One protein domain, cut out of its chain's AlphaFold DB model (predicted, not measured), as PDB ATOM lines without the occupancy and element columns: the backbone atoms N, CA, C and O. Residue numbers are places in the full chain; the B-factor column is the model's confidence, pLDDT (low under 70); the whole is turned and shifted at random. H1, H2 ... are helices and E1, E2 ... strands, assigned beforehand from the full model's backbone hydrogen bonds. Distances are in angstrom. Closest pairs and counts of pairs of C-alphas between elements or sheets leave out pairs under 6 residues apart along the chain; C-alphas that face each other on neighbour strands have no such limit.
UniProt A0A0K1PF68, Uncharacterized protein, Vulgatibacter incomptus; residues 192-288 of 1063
ATOM      1  N   ARG A 192     157.752 159.956 124.783       83.25
ATOM      2  CA  ARG A 192     158.529 159.800 126.022       83.25
ATOM      3  C   ARG A 192     158.765 158.324 126.325       83.25
ATOM      4  O   ARG A 192     157.809 157.549 126.341       83.25
ATOM      5  N   SER A 193     160.013 157.963 126.608       83.56
ATOM      6  CA  SER A 193     160.412 156.640 127.100       83.56
ATOM      7  C   SER A 193     159.978 156.410 128.557       83.56
ATOM      8  O   SER A 193     159.579 157.339 129.266       83.56
ATOM      9  N   CYS A 194     160.119 155.178 129.060       80.12
ATOM     10  CA  CYS A 194     159.930 154.890 130.486       80.12
ATOM     11  C   CYS A 194     160.919 155.660 131.381       80.12
ATOM     12  O   CYS A 194     160.588 155.975 132.528       80.12
ATOM     13  N   GLY A 195     162.112 155.976 130.857       77.19
ATOM     14  CA  GLY A 195     163.109 156.822 131.514       77.19
ATOM     15  C   GLY A 195     162.637 158.271 131.624       77.19
ATOM     16  O   GLY A 195     162.611 158.822 132.722       77.19
ATOM     17  N   ASP A 196     162.144 158.853 130.525       80.25
ATOM     18  CA  ASP A 196     161.585 160.215 130.501       80.25
ATOM     19  C   ASP A 196     160.370 160.378 131.420       80.25
ATOM     20  O   ASP A 196     160.081 161.481 131.885       80.25
ATOM     21  N   LEU A 197     159.615 159.301 131.646       82.88
ATOM     22  CA  LEU A 197     158.470 159.254 132.559       82.88
ATOM     23  C   LEU A 197     158.858 158.888 134.000       82.88
ATOM     24  O   LEU A 197     158.007 158.946 134.887       82.88
ATOM     25  N   GLY A 198     160.117 158.516 134.248       84.25
ATOM     26  CA  GLY A 198     160.616 158.128 135.565       84.25
ATOM     27  C   GLY A 198     160.009 156.835 136.120       84.25
ATOM     28  O   GLY A 198     160.046 156.637 137.332       84.25
ATOM     29  N   CYS A 199     159.453 155.948 135.282       85.50
ATOM     30  CA  CYS A 199     158.673 154.790 135.747       85.50
ATOM     31  C   CYS A 199     159.460 153.885 136.713       85.50
ATOM     32  O   CYS A 199     158.906 153.418 137.706       85.50
ATOM     33  N   ALA A 200     160.758 153.680 136.452       79.56
ATOM     34  CA  ALA A 200     161.642 152.908 137.323       79.56
ATOM     35  C   ALA A 200     161.907 153.611 138.667       79.56
ATOM     36  O   ALA A 200     161.795 152.976 139.710       79.56
ATOM     37  N   ALA A 201     162.171 154.922 138.660       81.88
ATOM     38  CA  ALA A 201     162.366 155.717 139.880       81.88
ATOM     39  C   ALA A 201     161.087 155.822 140.735       81.88
ATOM     40  O   ALA A 201     161.160 155.951 141.953       81.88
ATOM     41  N   ALA A 202     159.915 155.716 140.103       84.06
ATOM     42  CA  ALA A 202     158.616 155.614 140.762       84.06
ATOM     43  C   ALA A 202     158.247 154.176 141.199       84.06
ATOM     44  O   ALA A 202     157.106 153.946 141.595       84.06
ATOM     45  N   ASN A 203     159.172 153.208 141.105       86.56
ATOM     46  CA  ASN A 203     158.985 151.784 141.424       86.56
ATOM     47  C   ASN A 203     157.812 151.115 140.678       86.56
ATOM     48  O   ASN A 203     157.075 150.301 141.240       86.56
ATOM     49  N   ARG A 204     157.624 151.456 139.394       87.50
ATOM     50  CA  ARG A 204     156.543 150.932 138.539       87.50
ATOM     51  C   ARG A 204     157.073 150.029 137.430       87.50
ATOM     52  O   ARG A 204     158.191 150.191 136.933       87.50
ATOM     53  N   THR A 205     156.233 149.087 137.023       85.12
ATOM     54  CA  THR A 205     156.325 148.424 135.714       85.12
ATOM     55  C   THR A 205     156.174 149.463 134.594       85.12
ATOM     56  O   THR A 205     155.648 150.556 134.829       85.12
ATOM     57  N   CYS A 206     156.629 149.162 133.377       85.56
ATOM     58  CA  CYS A 206     156.432 150.046 132.230       85.56
ATOM     59  C   CYS A 206     156.089 149.266 130.959       85.56
ATOM     60  O   CYS A 206     156.662 148.211 130.702       85.56
ATOM     61  N   THR A 207     155.194 149.829 130.152       85.94
ATOM     62  CA  THR A 207     154.999 149.458 128.749       85.94
ATOM     63  C   THR A 207     155.784 150.440 127.885       85.94
ATOM     64  O   THR A 207     155.609 151.652 128.039       85.94
ATOM     65  N   ALA A 208     156.632 149.929 126.989       78.06
ATOM     66  CA  ALA A 208     157.457 150.737 126.091       78.06
ATOM     67  C   ALA A 208     156.630 151.691 125.206       78.06
ATOM     68  O   ALA A 208     155.440 151.471 124.960       78.06
ATOM     69  N   ALA A 209     157.278 152.752 124.718       77.06
ATOM     70  CA  ALA A 209     156.675 153.682 123.769       77.06
ATOM     71  C   ALA A 209     156.357 152.979 122.438       77.06
ATOM     72  O   ALA A 209     157.011 152.009 122.053       77.06
ATOM     73  N   GLN A 210     155.359 153.485 121.716       79.56
ATOM     74  CA  GLN A 210     155.006 153.011 120.376       79.56
ATOM     75  C   GLN A 210     155.197 154.137 119.359       79.56
ATOM     76  O   GLN A 210     155.305 155.301 119.737       79.56
ATOM     77  N   ALA A 211     155.198 153.809 118.063       71.38
ATOM     78  CA  ALA A 211     155.548 154.737 116.980       71.38
ATOM     79  C   ALA A 211     154.851 156.114 117.043       71.38
ATOM     80  O   ALA A 211     155.447 157.099 116.619       71.38
ATOM     81  N   HIS A 212     153.639 156.203 117.605       78.31
ATOM     82  CA  HIS A 212     152.908 157.464 117.794       78.31
ATOM     83  C   HIS A 212     152.325 157.638 119.212       78.31
ATOM     84  O   HIS A 212     151.341 158.357 119.392       78.31
ATOM     85  N   ALA A 213     152.891 156.976 120.231       80.75
ATOM     86  CA  ALA A 213     152.411 157.058 121.615       80.75
ATOM     87  C   ALA A 213     153.557 157.044 122.640       80.75
ATOM     88  O   ALA A 213     154.521 156.295 122.496       80.75
ATOM     89  N   ASP A 214     153.419 157.849 123.700       83.94
ATOM     90  CA  ASP A 214     154.302 157.779 124.874       83.94
ATOM     91  C   ASP A 214     154.289 156.368 125.493       83.94
ATOM     92  O   ASP A 214     153.282 155.658 125.423       83.94
ATOM     93  N   ALA A 215     155.374 156.003 126.178       84.81
ATOM     94  CA  ALA A 215     155.387 154.878 127.108       84.81
ATOM     95  C   ALA A 215     154.356 155.070 128.244       84.81
ATOM     96  O   ALA A 215     153.832 156.167 128.471       84.81
ATOM     97  N   ALA A 216     154.075 154.007 128.999       88.19
ATOM     98  CA  ALA A 216     153.120 154.051 130.106       88.19
ATOM     99  C   ALA A 216     153.652 153.334 131.352       88.19
ATOM    100  O   ALA A 216     153.904 152.131 131.322       88.19
ATOM    101  N   CYS A 217     153.760 154.051 132.475       87.50
ATOM    102  CA  CYS A 217     154.056 153.428 133.763       87.50
ATOM    103  C   CYS A 217     152.817 152.675 134.284       87.50
ATOM    104  O   CYS A 217     151.748 153.269 134.437       87.50
ATOM    105  N   GLY A 218     152.963 151.385 134.578       84.94
ATOM    106  CA  GLY A 218     151.878 150.492 134.980       84.94
ATOM    107  C   GLY A 218     151.631 150.440 136.492       84.94
ATOM    108  O   GLY A 218     151.604 151.458 137.196       84.94
ATOM    109  N   ALA A 219     151.428 149.222 136.996       87.12
ATOM    110  CA  ALA A 219     151.330 148.931 138.424       87.12
ATOM    111  C   ALA A 219     152.694 149.060 139.131       87.12
ATOM    112  O   ALA A 219     153.743 149.081 138.477       87.12
ATOM    113  N   CYS A 220     152.674 149.126 140.462       88.25
ATOM    114  CA  CYS A 220     153.879 149.016 141.283       88.25
ATOM    115  C   CYS A 220     154.580 147.667 141.053       88.25
ATOM    116  O   CYS A 220     153.914 146.673 140.758       88.25
ATOM    117  N   ARG A 221     155.911 147.648 141.167       83.75
ATOM    118  CA  ARG A 221     156.730 146.425 141.098       83.75
ATOM    119  C   ARG A 221     156.555 145.560 142.347       83.75
ATOM    120  O   ARG A 221     156.124 146.051 143.393       83.75
ATOM    121  N   ALA A 222     156.941 144.292 142.253       81.44
ATOM    122  CA  ALA A 222     157.045 143.395 143.397       81.44
ATOM    123  C   ALA A 222     157.876 144.026 144.541       81.44
ATOM    124  O   ALA A 222     158.882 144.700 144.313       81.44
ATOM    125  N   GLY A 223     157.403 143.859 145.779       76.44
ATOM    126  CA  GLY A 223     157.916 144.564 146.964       76.44
ATOM    127  C   GLY A 223     157.293 145.946 147.232       76.44
ATOM    128  O   GLY A 223     157.509 146.496 148.312       76.44
ATOM    129  N   PHE A 224     156.484 146.499 146.317       84.12
ATOM    130  CA  PHE A 224     155.864 147.822 146.464       84.12
ATOM    131  C   PHE A 224     154.332 147.779 146.357       84.12
ATOM    132  O   PHE A 224     153.757 147.064 145.539       84.12
ATOM    133  N   VAL A 225     153.659 148.612 147.154       86.88
ATOM    134  CA  VAL A 225     152.198 148.751 147.208       86.88
ATOM    135  C   VAL A 225     151.771 150.186 146.888       86.88
ATOM    136  O   VAL A 225     152.439 151.157 147.247       86.88
ATOM    137  N   ALA A 226     150.644 150.328 146.186       87.06
ATOM    138  CA  ALA A 226     150.113 151.624 145.779       87.06
ATOM    139  C   ALA A 226     149.434 152.348 146.957       87.06
ATOM    140  O   ALA A 226     148.320 151.995 147.348       87.06
ATOM    141  N   LEU A 227     150.070 153.396 147.487       83.56
ATOM    142  CA  LEU A 227     149.540 154.259 148.547       83.56
ATOM    143  C   LEU A 227     149.443 155.698 148.026       83.56
ATOM    144  O   LEU A 227     150.416 156.269 147.549       83.56
ATOM    145  N   GLY A 228     148.241 156.282 148.043       79.06
ATOM    146  CA  GLY A 228     147.997 157.640 147.527       79.06
ATOM    147  C   GLY A 228     148.189 157.827 146.010       79.06
ATOM    148  O   GLY A 228     147.970 158.923 145.506       79.06
ATOM    149  N   GLY A 229     148.562 156.771 145.279       77.88
ATOM    150  CA  GLY A 229     148.940 156.803 143.860       77.88
ATOM    151  C   GLY A 229     150.436 156.558 143.620       77.88
ATOM    152  O   GLY A 229     150.813 156.160 142.516       77.88
ATOM    153  N   GLU A 230     151.263 156.715 144.654       81.75
ATOM    154  CA  GLU A 230     152.697 156.413 144.660       81.75
ATOM    155  C   GLU A 230     152.952 154.953 145.069       81.75
ATOM    156  O   GLU A 230     152.095 154.309 145.675       81.75
ATOM    157  N   CYS A 231     154.118 154.409 144.717       88.44
ATOM    158  CA  CYS A 231     154.498 153.031 145.031       88.44
ATOM    159  C   CYS A 231     155.479 153.016 146.207       88.44
ATOM    160  O   CYS A 231     156.682 153.222 146.030       88.44
ATOM    161  N   ALA A 232     154.946 152.790 147.405       85.31
ATOM    162  CA  ALA A 232     155.712 152.698 148.643       85.31
ATOM    163  C   ALA A 232     156.171 151.248 148.890       85.31
ATOM    164  O   ALA A 232     155.445 150.327 148.508       85.31
ATOM    165  N   PRO A 233     157.332 151.008 149.529       84.38
ATOM    166  CA  PRO A 233     157.726 149.662 149.938       84.38
ATOM    167  C   PRO A 233     156.676 149.027 150.859       84.38
ATOM    168  O   PRO A 233     156.123 149.701 151.731       84.38
ATOM    169  N   ILE A 234     156.424 147.730 150.693       86.62
ATOM    170  CA  ILE A 234     155.614 146.944 151.630       86.62
ATOM    171  C   ILE A 234     156.401 146.848 152.943       86.62
ATOM    172  O   ILE A 234     157.495 146.292 152.971       86.62
ATOM    173  N   SER A 235     155.869 147.433 154.019       83.62
ATOM    174  CA  SER A 235     156.578 147.705 155.286       83.62
ATOM    175  C   SER A 235     157.183 146.485 155.985       83.62
ATOM    176  O   SER A 235     158.092 146.630 156.798       83.62
ATOM    177  N   ASP A 236     156.660 145.309 155.672       86.81
ATOM    178  CA  ASP A 236     156.955 144.007 156.256       86.81
ATOM    179  C   ASP A 236     157.452 143.000 155.200       86.81
ATOM    180  O   ASP A 236     157.406 141.798 155.435       86.81
ATOM    181  N   ALA A 237     157.912 143.450 154.025       86.81
ATOM    182  CA  ALA A 237     158.370 142.528 152.988       86.81
ATOM    183  C   ALA A 237     159.631 141.745 153.397       86.81
ATOM    184  O   ALA A 237     160.613 142.320 153.881       86.81
ATOM    185  N   THR A 238     159.618 140.435 153.135       88.44
ATOM    186  CA  THR A 238     160.709 139.491 153.410       88.44
ATOM    187  C   THR A 238     160.991 138.576 152.214       88.44
ATOM    188  O   THR A 238     160.124 138.328 151.376       88.44
ATOM    189  N   CYS A 239     162.211 138.042 152.147       89.00
ATOM    190  CA  CYS A 239     162.600 137.014 151.178       89.00
ATOM    191  C   CYS A 239     162.363 135.576 151.684       89.00
ATOM    192  O   CYS A 239     162.681 134.626 150.975       89.00
ATOM    193  N   ASP A 240     161.833 135.405 152.900       88.81
ATOM    194  CA  ASP A 240     161.468 134.097 153.452       88.81
ATOM    195  C   ASP A 240     160.040 133.696 153.041       88.81
ATOM    196  O   ASP A 240     159.053 134.165 153.608       88.81
ATOM    197  N   GLU A 241     159.942 132.788 152.068       80.25
ATOM    198  CA  GLU A 241     158.690 132.176 151.590       80.25
ATOM    199  C   GLU A 241     157.938 131.368 152.670       80.25
ATOM    200  O   GLU A 241     156.760 131.054 152.494       80.25
ATOM    201  N   GLY A 242     158.584 131.026 153.794       80.19
ATOM    202  CA  GLY A 242     157.961 130.353 154.938       80.19
ATOM    203  C   GLY A 242     157.326 131.292 155.972       80.19
ATOM    204  O   GLY A 242     156.723 130.810 156.934       80.19
ATOM    205  N   SER A 243     157.464 132.611 155.811       78.81
ATOM    206  CA  SER A 243     157.058 133.597 156.816       78.81
ATOM    207  C   SER A 243     155.537 133.691 157.011       78.81
ATOM    208  O   SER A 243     154.772 133.888 156.068       78.81
ATOM    209  N   ALA A 244     155.108 133.621 158.276       74.50
ATOM    210  CA  ALA A 244     153.718 133.816 158.702       74.50
ATOM    211  C   ALA A 244     153.446 135.196 159.340       74.50
ATOM    212  O   ALA A 244     152.294 135.514 159.633       74.50
ATOM    213  N   GLU A 245     154.488 136.002 159.579       77.44
ATOM    214  CA  GLU A 245     154.417 137.281 160.318       77.44
ATOM    215  C   GLU A 245     154.768 138.510 159.455       77.44
ATOM    216  O   GLU A 245     154.548 139.645 159.876       77.44
ATOM    217  N   ALA A 246     155.306 138.283 158.255       82.62
ATOM    218  CA  ALA A 246     155.861 139.286 157.345       82.62
ATOM    219  C   ALA A 246     155.658 138.834 155.885       82.62
ATOM    220  O   ALA A 246     155.874 137.657 155.588       82.62
ATOM    221  N   THR A 247     155.233 139.727 154.988       87.31
ATOM    222  CA  THR A 247     154.828 139.412 153.602       87.31
ATOM    223  C   THR A 247     155.981 138.838 152.759       87.31
ATOM    224  O   THR A 247     156.929 139.570 152.462       87.31
ATOM    225  N   PRO A 248     155.913 137.575 152.292       87.94
ATOM    226  CA  PRO A 248     156.924 137.028 151.392       87.94
ATOM    227  C   PRO A 248     156.846 137.657 149.998       87.94
ATOM    228  O   PRO A 248     155.757 137.808 149.438       87.94
ATOM    229  N   ILE A 249     158.000 138.010 149.425       88.00
ATOM    230  CA  ILE A 249     158.089 138.603 148.081       88.00
ATOM    231  C   ILE A 249     159.066 137.886 147.138       88.00
ATOM    232  O   ILE A 249     159.170 138.298 145.983       88.00
ATOM    233  N   ALA A 250     159.774 136.832 147.559       86.12
ATOM    234  CA  ALA A 250     160.823 136.236 146.727       86.12
ATOM    235  C   ALA A 250     160.254 135.565 145.466       86.12
ATOM    236  O   ALA A 250     160.783 135.781 144.374       86.12
ATOM    237  N   ALA A 251     159.118 134.867 145.568       84.31
ATOM    238  CA  ALA A 251     158.394 134.348 144.405       84.31
ATOM    239  C   ALA A 251     157.896 135.461 143.457       84.31
ATOM    240  O   ALA A 251     157.852 135.263 142.243       84.31
ATOM    241  N   ALA A 252     157.561 136.643 143.987       83.75
ATOM    242  CA  ALA A 252     157.162 137.797 143.180       83.75
ATOM    243  C   ALA A 252     158.367 138.458 142.480       83.75
ATOM    244  O   ALA A 252     158.257 138.847 141.320       83.75
ATOM    245  N   CYS A 253     159.532 138.514 143.135       88.00
ATOM    246  CA  CYS A 253     160.779 138.955 142.509       88.00
ATOM    247  C   CYS A 253     161.231 137.991 141.400       88.00
ATOM    248  O   CYS A 253     161.530 138.438 140.292       88.00
ATOM    249  N   ALA A 254     161.183 136.679 141.645       84.75
ATOM    250  CA  ALA A 254     161.515 135.657 140.649       84.75
ATOM    251  C   ALA A 254     160.585 135.710 139.416       84.75
ATOM    252  O   ALA A 254     161.028 135.463 138.292       84.75
ATOM    253  N   ALA A 255     159.317 136.103 139.599       84.56
ATOM    254  CA  ALA A 255     158.373 136.354 138.506       84.56
ATOM    255  C   ALA A 255     158.688 137.626 137.683       84.56
ATOM    256  O   ALA A 255     158.290 137.702 136.523       84.56
ATOM    257  N   GLU A 256     159.435 138.590 138.236       86.12
ATOM    258  CA  GLU A 256     160.070 139.698 137.495       86.12
ATOM    259  C   GLU A 256     161.502 139.351 137.009       86.12
ATOM    260  O   GLU A 256     162.214 140.231 136.524       86.12
ATOM    261  N   HIS A 257     161.937 138.090 137.147       89.56
ATOM    262  CA  HIS A 257     163.307 137.612 136.897       89.56
ATOM    263  C   HIS A 257     164.386 138.363 137.703       89.56
ATOM    264  O   HIS A 257     165.482 138.634 137.203       89.56
ATOM    265  N   ARG A 258     164.070 138.710 138.960       88.06
ATOM    266  CA  ARG A 258     164.923 139.458 139.896       88.06
ATOM    267  C   ARG A 258     165.189 138.690 141.185       88.06
ATOM    268  O   ARG A 258     164.279 138.103 141.762       88.06
ATOM    269  N   ALA A 259     166.409 138.815 141.696       90.12
ATOM    270  CA  ALA A 259     166.783 138.287 143.001       90.12
ATOM    271  C   ALA A 259     166.084 139.075 144.116       90.12
ATOM    272  O   ALA A 259     165.968 140.300 144.040       90.12
ATOM    273  N   CYS A 260     165.653 138.396 145.176       89.50
ATOM    274  CA  CYS A 260     165.125 139.064 146.362       89.50
ATOM    275  C   CYS A 260     166.278 139.585 147.238       89.50
ATOM    276  O   CYS A 260     167.100 138.808 147.722       89.50
ATOM    277  N   ASP A 261     166.355 140.904 147.430       88.69
ATOM    278  CA  ASP A 261     167.402 141.568 148.207       88.69
ATOM    279  C   ASP A 261     166.966 141.753 149.669       88.69
ATOM    280  O   ASP A 261     166.340 142.750 150.045       88.69
ATOM    281  N   SER A 262     167.349 140.790 150.510       84.75
ATOM    282  CA  SER A 262     167.159 140.836 151.964       84.75
ATOM    283  C   SER A 262     168.175 141.726 152.700       84.75
ATOM    284  O   SER A 262     168.174 141.750 153.929       84.75
ATOM    285  N   SER A 263     169.067 142.441 151.994       82.19
ATOM    286  CA  SER A 263     169.926 143.473 152.604       82.19
ATOM    287  C   SER A 263     169.197 144.808 152.795       82.19
ATOM    288  O   SER A 263     169.712 145.707 153.466       82.19
ATOM    289  N   LYS A 264     168.000 144.955 152.210       75.12
ATOM    290  CA  LYS A 264     167.093 146.081 152.455       75.12
ATOM    291  C   LYS A 264     166.073 145.707 153.526       75.12
ATOM    292  O   LYS A 264     165.652 144.560 153.628       75.12
ATOM    293  N   ALA A 265     165.679 146.702 154.315       78.81
ATOM    294  CA  ALA A 265     164.622 146.593 155.311       78.81
ATOM    295  C   ALA A 265     163.584 147.702 155.046       78.81
ATOM    296  O   ALA A 265     163.909 148.874 155.256       78.81
ATOM    297  N   PRO A 266     162.364 147.373 154.577       78.75
ATOM    298  CA  PRO A 266     161.902 146.041 154.153       78.75
ATOM    299  C   PRO A 266     162.618 145.526 152.887       78.75
ATOM    300  O   PRO A 266     163.292 146.297 152.197       78.75
ATOM    301  N   ALA A 267     162.484 144.229 152.594       85.94
ATOM    302  CA  ALA A 267     163.113 143.598 151.431       85.94
ATOM    303  C   ALA A 267     162.507 144.091 150.101       85.94
ATOM    304  O   ALA A 267     161.338 144.478 150.039       85.94
ATOM    305  N   VAL A 268     163.294 144.050 149.021       87.62
ATOM    306  CA  VAL A 268     162.873 144.479 147.670       87.62
ATOM    307  C   VAL A 268     163.468 143.584 146.583       87.62
ATOM    308  O   VAL A 268     164.431 142.861 146.819       87.62
ATOM    309  N   CYS A 269     162.937 143.655 145.363       87.00
ATOM    310  CA  CYS A 269     163.497 142.940 144.217       87.00
ATOM    311  C   CYS A 269     164.701 143.695 143.624       87.00
ATOM    312  O   CYS A 269     164.576 144.844 143.199       87.00
ATOM    313  N   GLY A 270     165.865 143.047 143.607       81.56
ATOM    314  CA  GLY A 270     167.156 143.617 143.226       81.56
ATOM    315  C   GLY A 270     167.543 143.381 141.761       81.56
ATOM    316  O   GLY A 270     166.793 143.695 140.832       81.56
ATOM    317  N   ALA A 271     168.767 142.885 141.557       86.62
ATOM    318  CA  ALA A 271     169.353 142.623 140.240       86.62
ATOM    319  C   ALA A 271     168.650 141.473 139.491       86.62
ATOM    320  O   ALA A 271     167.968 140.654 140.102       86.62
ATOM    321  N   CYS A 272     168.835 141.416 138.170       86.50
ATOM    322  CA  CYS A 272     168.311 140.337 137.332       86.50
ATOM    323  C   CYS A 272     169.012 138.997 137.621       86.50
ATOM    324  O   CYS A 272     170.202 138.980 137.938       86.50
ATOM    325  N   GLU A 273     168.289 137.883 137.503       84.81
ATOM    326  CA  GLU A 273     168.822 136.541 137.776       84.81
ATOM    327  C   GLU A 273     169.312 135.806 136.521       84.81
ATOM    328  O   GLU A 273     168.715 135.874 135.446       84.81
ATOM    329  N   GLY A 274     170.376 135.015 136.681       80.88
ATOM    330  CA  GLY A 274     170.831 134.048 135.680       80.88
ATOM    331  C   GLY A 274     171.182 134.675 134.328       80.88
ATOM    332  O   GLY A 274     172.114 135.465 134.221       80.88
ATOM    333  N   SER A 275     170.465 134.267 133.278       73.50
ATOM    334  CA  SER A 275     170.678 134.694 131.887       73.50
ATOM    335  C   SER A 275     169.839 135.911 131.466       73.50
ATOM    336  O   SER A 275     169.674 136.152 130.267       73.50
ATOM    337  N   PHE A 276     169.266 136.645 132.423       81.31
ATOM    338  CA  PHE A 276     168.467 137.841 132.171       81.31
ATOM    339  C   PHE A 276     169.292 139.102 132.450       81.31
ATOM    340  O   PHE A 276     169.939 139.220 133.490       81.31
ATOM    341  N   VAL A 277     169.257 140.058 131.525       81.38
ATOM    342  CA  VAL A 277     169.922 141.363 131.637       81.38
ATOM    343  C   VAL A 277     168.900 142.467 131.883       81.38
ATOM    344  O   VAL A 277     167.729 142.336 131.530       81.38
ATOM    345  N   LEU A 278     169.341 143.560 132.510       79.44
ATOM    346  CA  LEU A 278     168.507 144.744 132.695       79.44
ATOM    347  C   LEU A 278     168.364 145.461 131.350       79.44
ATOM    348  O   LEU A 278     169.332 146.055 130.873       79.44
ATOM    349  N   ASP A 279     167.167 145.449 130.771       73.88
ATOM    350  CA  ASP A 279     166.890 146.329 129.641       73.88
ATOM    351  C   ASP A 279     166.782 147.783 130.129       73.88
ATOM    352  O   ASP A 279     166.149 148.069 131.149       73.88
ATOM    353  N   HIS A 280     167.421 148.714 129.421       71.88
ATOM    354  CA  HIS A 280     167.510 150.116 129.843       71.88
ATOM    355  C   HIS A 280     166.354 151.002 129.344       71.88
ATOM    356  O   HIS A 280     166.259 152.152 129.775       71.88
ATOM    357  N   GLU A 281     165.475 150.496 128.476       68.19
ATOM    358  CA  GLU A 281     164.283 151.208 128.010       68.19
ATOM    359  C   GLU A 281     163.032 150.790 128.791       68.19
ATOM    360  O   GLU A 281     162.255 151.658 129.190       68.19
ATOM    361  N   THR A 282     162.848 149.496 129.076       73.25
ATOM    362  CA  THR A 282     161.727 148.969 129.878       73.25
ATOM    363  C   THR A 282     162.031 148.960 131.380       73.25
ATOM    364  O   THR A 282     161.113 149.013 132.208       73.25
ATOM    365  N   PHE A 283     163.317 148.912 131.757       72.69
ATOM    366  CA  PHE A 283     163.791 148.589 133.110       72.69
ATOM    367  C   PHE A 283     163.268 147.228 133.615       72.69
ATOM    368  O   PHE A 283     163.133 147.020 134.829       72.69
ATOM    369  N   GLY A 284     162.937 146.312 132.701       78.19
ATOM    370  CA  GLY A 284     162.657 144.900 132.959       78.19
ATOM    371  C   GLY A 284     163.939 144.065 133.046       78.19
ATOM    372  O   GLY A 284     165.039 144.575 132.837       78.19
ATOM    373  N   CYS A 285     163.798 142.789 133.393       84.75
ATOM    374  CA  CYS A 285     164.865 141.799 133.265       84.75
ATOM    375  C   CYS A 285     164.494 140.865 132.110       84.75
ATOM    376  O   CYS A 285     163.514 140.128 132.203       84.75
ATOM    377  N   GLU A 286     165.238 140.934 131.010       79.94
ATOM    378  CA  GLU A 286     164.902 140.289 129.736       79.94
ATOM    379  C   GLU A 286     166.015 139.311 129.307       79.94
ATOM    380  O   GLU A 286     167.176 139.523 129.666       79.94
ATOM    381  N   PRO A 287     165.711 138.217 128.578       77.88
ATOM    382  CA  PRO A 287     166.723 137.234 128.188       77.88
ATOM    383  C   PRO A 287     167.854 137.859 127.361       77.88
ATOM    384  O   PRO A 287     167.599 138.579 126.395       77.88
ATOM    385  N   PHE A 288     169.108 137.542 127.689       71.25
ATOM    386  CA  PHE A 288     170.252 138.003 126.901       71.25
ATOM    387  C   PHE A 288     170.236 137.403 125.484       71.25
ATOM    388  O   PHE A 288     170.345 136.188 125.309       71.25
TER     389      PHE A 288
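This is residues 192 to 288 of the 1063 residues of an uncharacterized protein of Vulgatibacter incomptus (UniProt A0A0K1PF68). With little regular structure, this is a flat string of four small two-stranded hairpins joined by loops, with one short helix, H1, packed on E5 and E6. The printed part has 97 residues, of which only 38 are in named elements, and these are mostly strand, with one named helix and eight named strands in the order E1 E2 E3 E4 H1 E5 E6 E7 E8 along the chain. It is compact, with radius of gyration of the C-alphas 14.0 A, spanning 47 by 36 by 17 A.

E1, residues 204 to 207, and E2, 216 to 220, form an antiparallel hairpin, N 205 and O 219 within hydrogen-bond range at 2.9 A. E3, 224 to 227, and E4, 230 to 233, form another, N 225 to O 232 2.8 A. E5, 258 to 261, and E6, 268 to 272, form a third, N 259 to O 271 2.9 A. E7, 276 to 278, and E8, 285 to 287, form the fourth, N 277 to O 286 2.8 A. H1, 250 to 255, has every O i to N i+4 pair within range; its closest C-alpha to E6, Cys 253, is 5.1 A from that of Cys 269.

E1 begins at C-alpha 204 (156.543, 150.932, 138.539); E8 ends at C-alpha 287 (166.723, 137.234, 128.188). E6 is 12.4 A long from first to last C-alpha.

The printed part has no cut. The E4 to H1 link is long. Residue 281 is under 70 pLDDT.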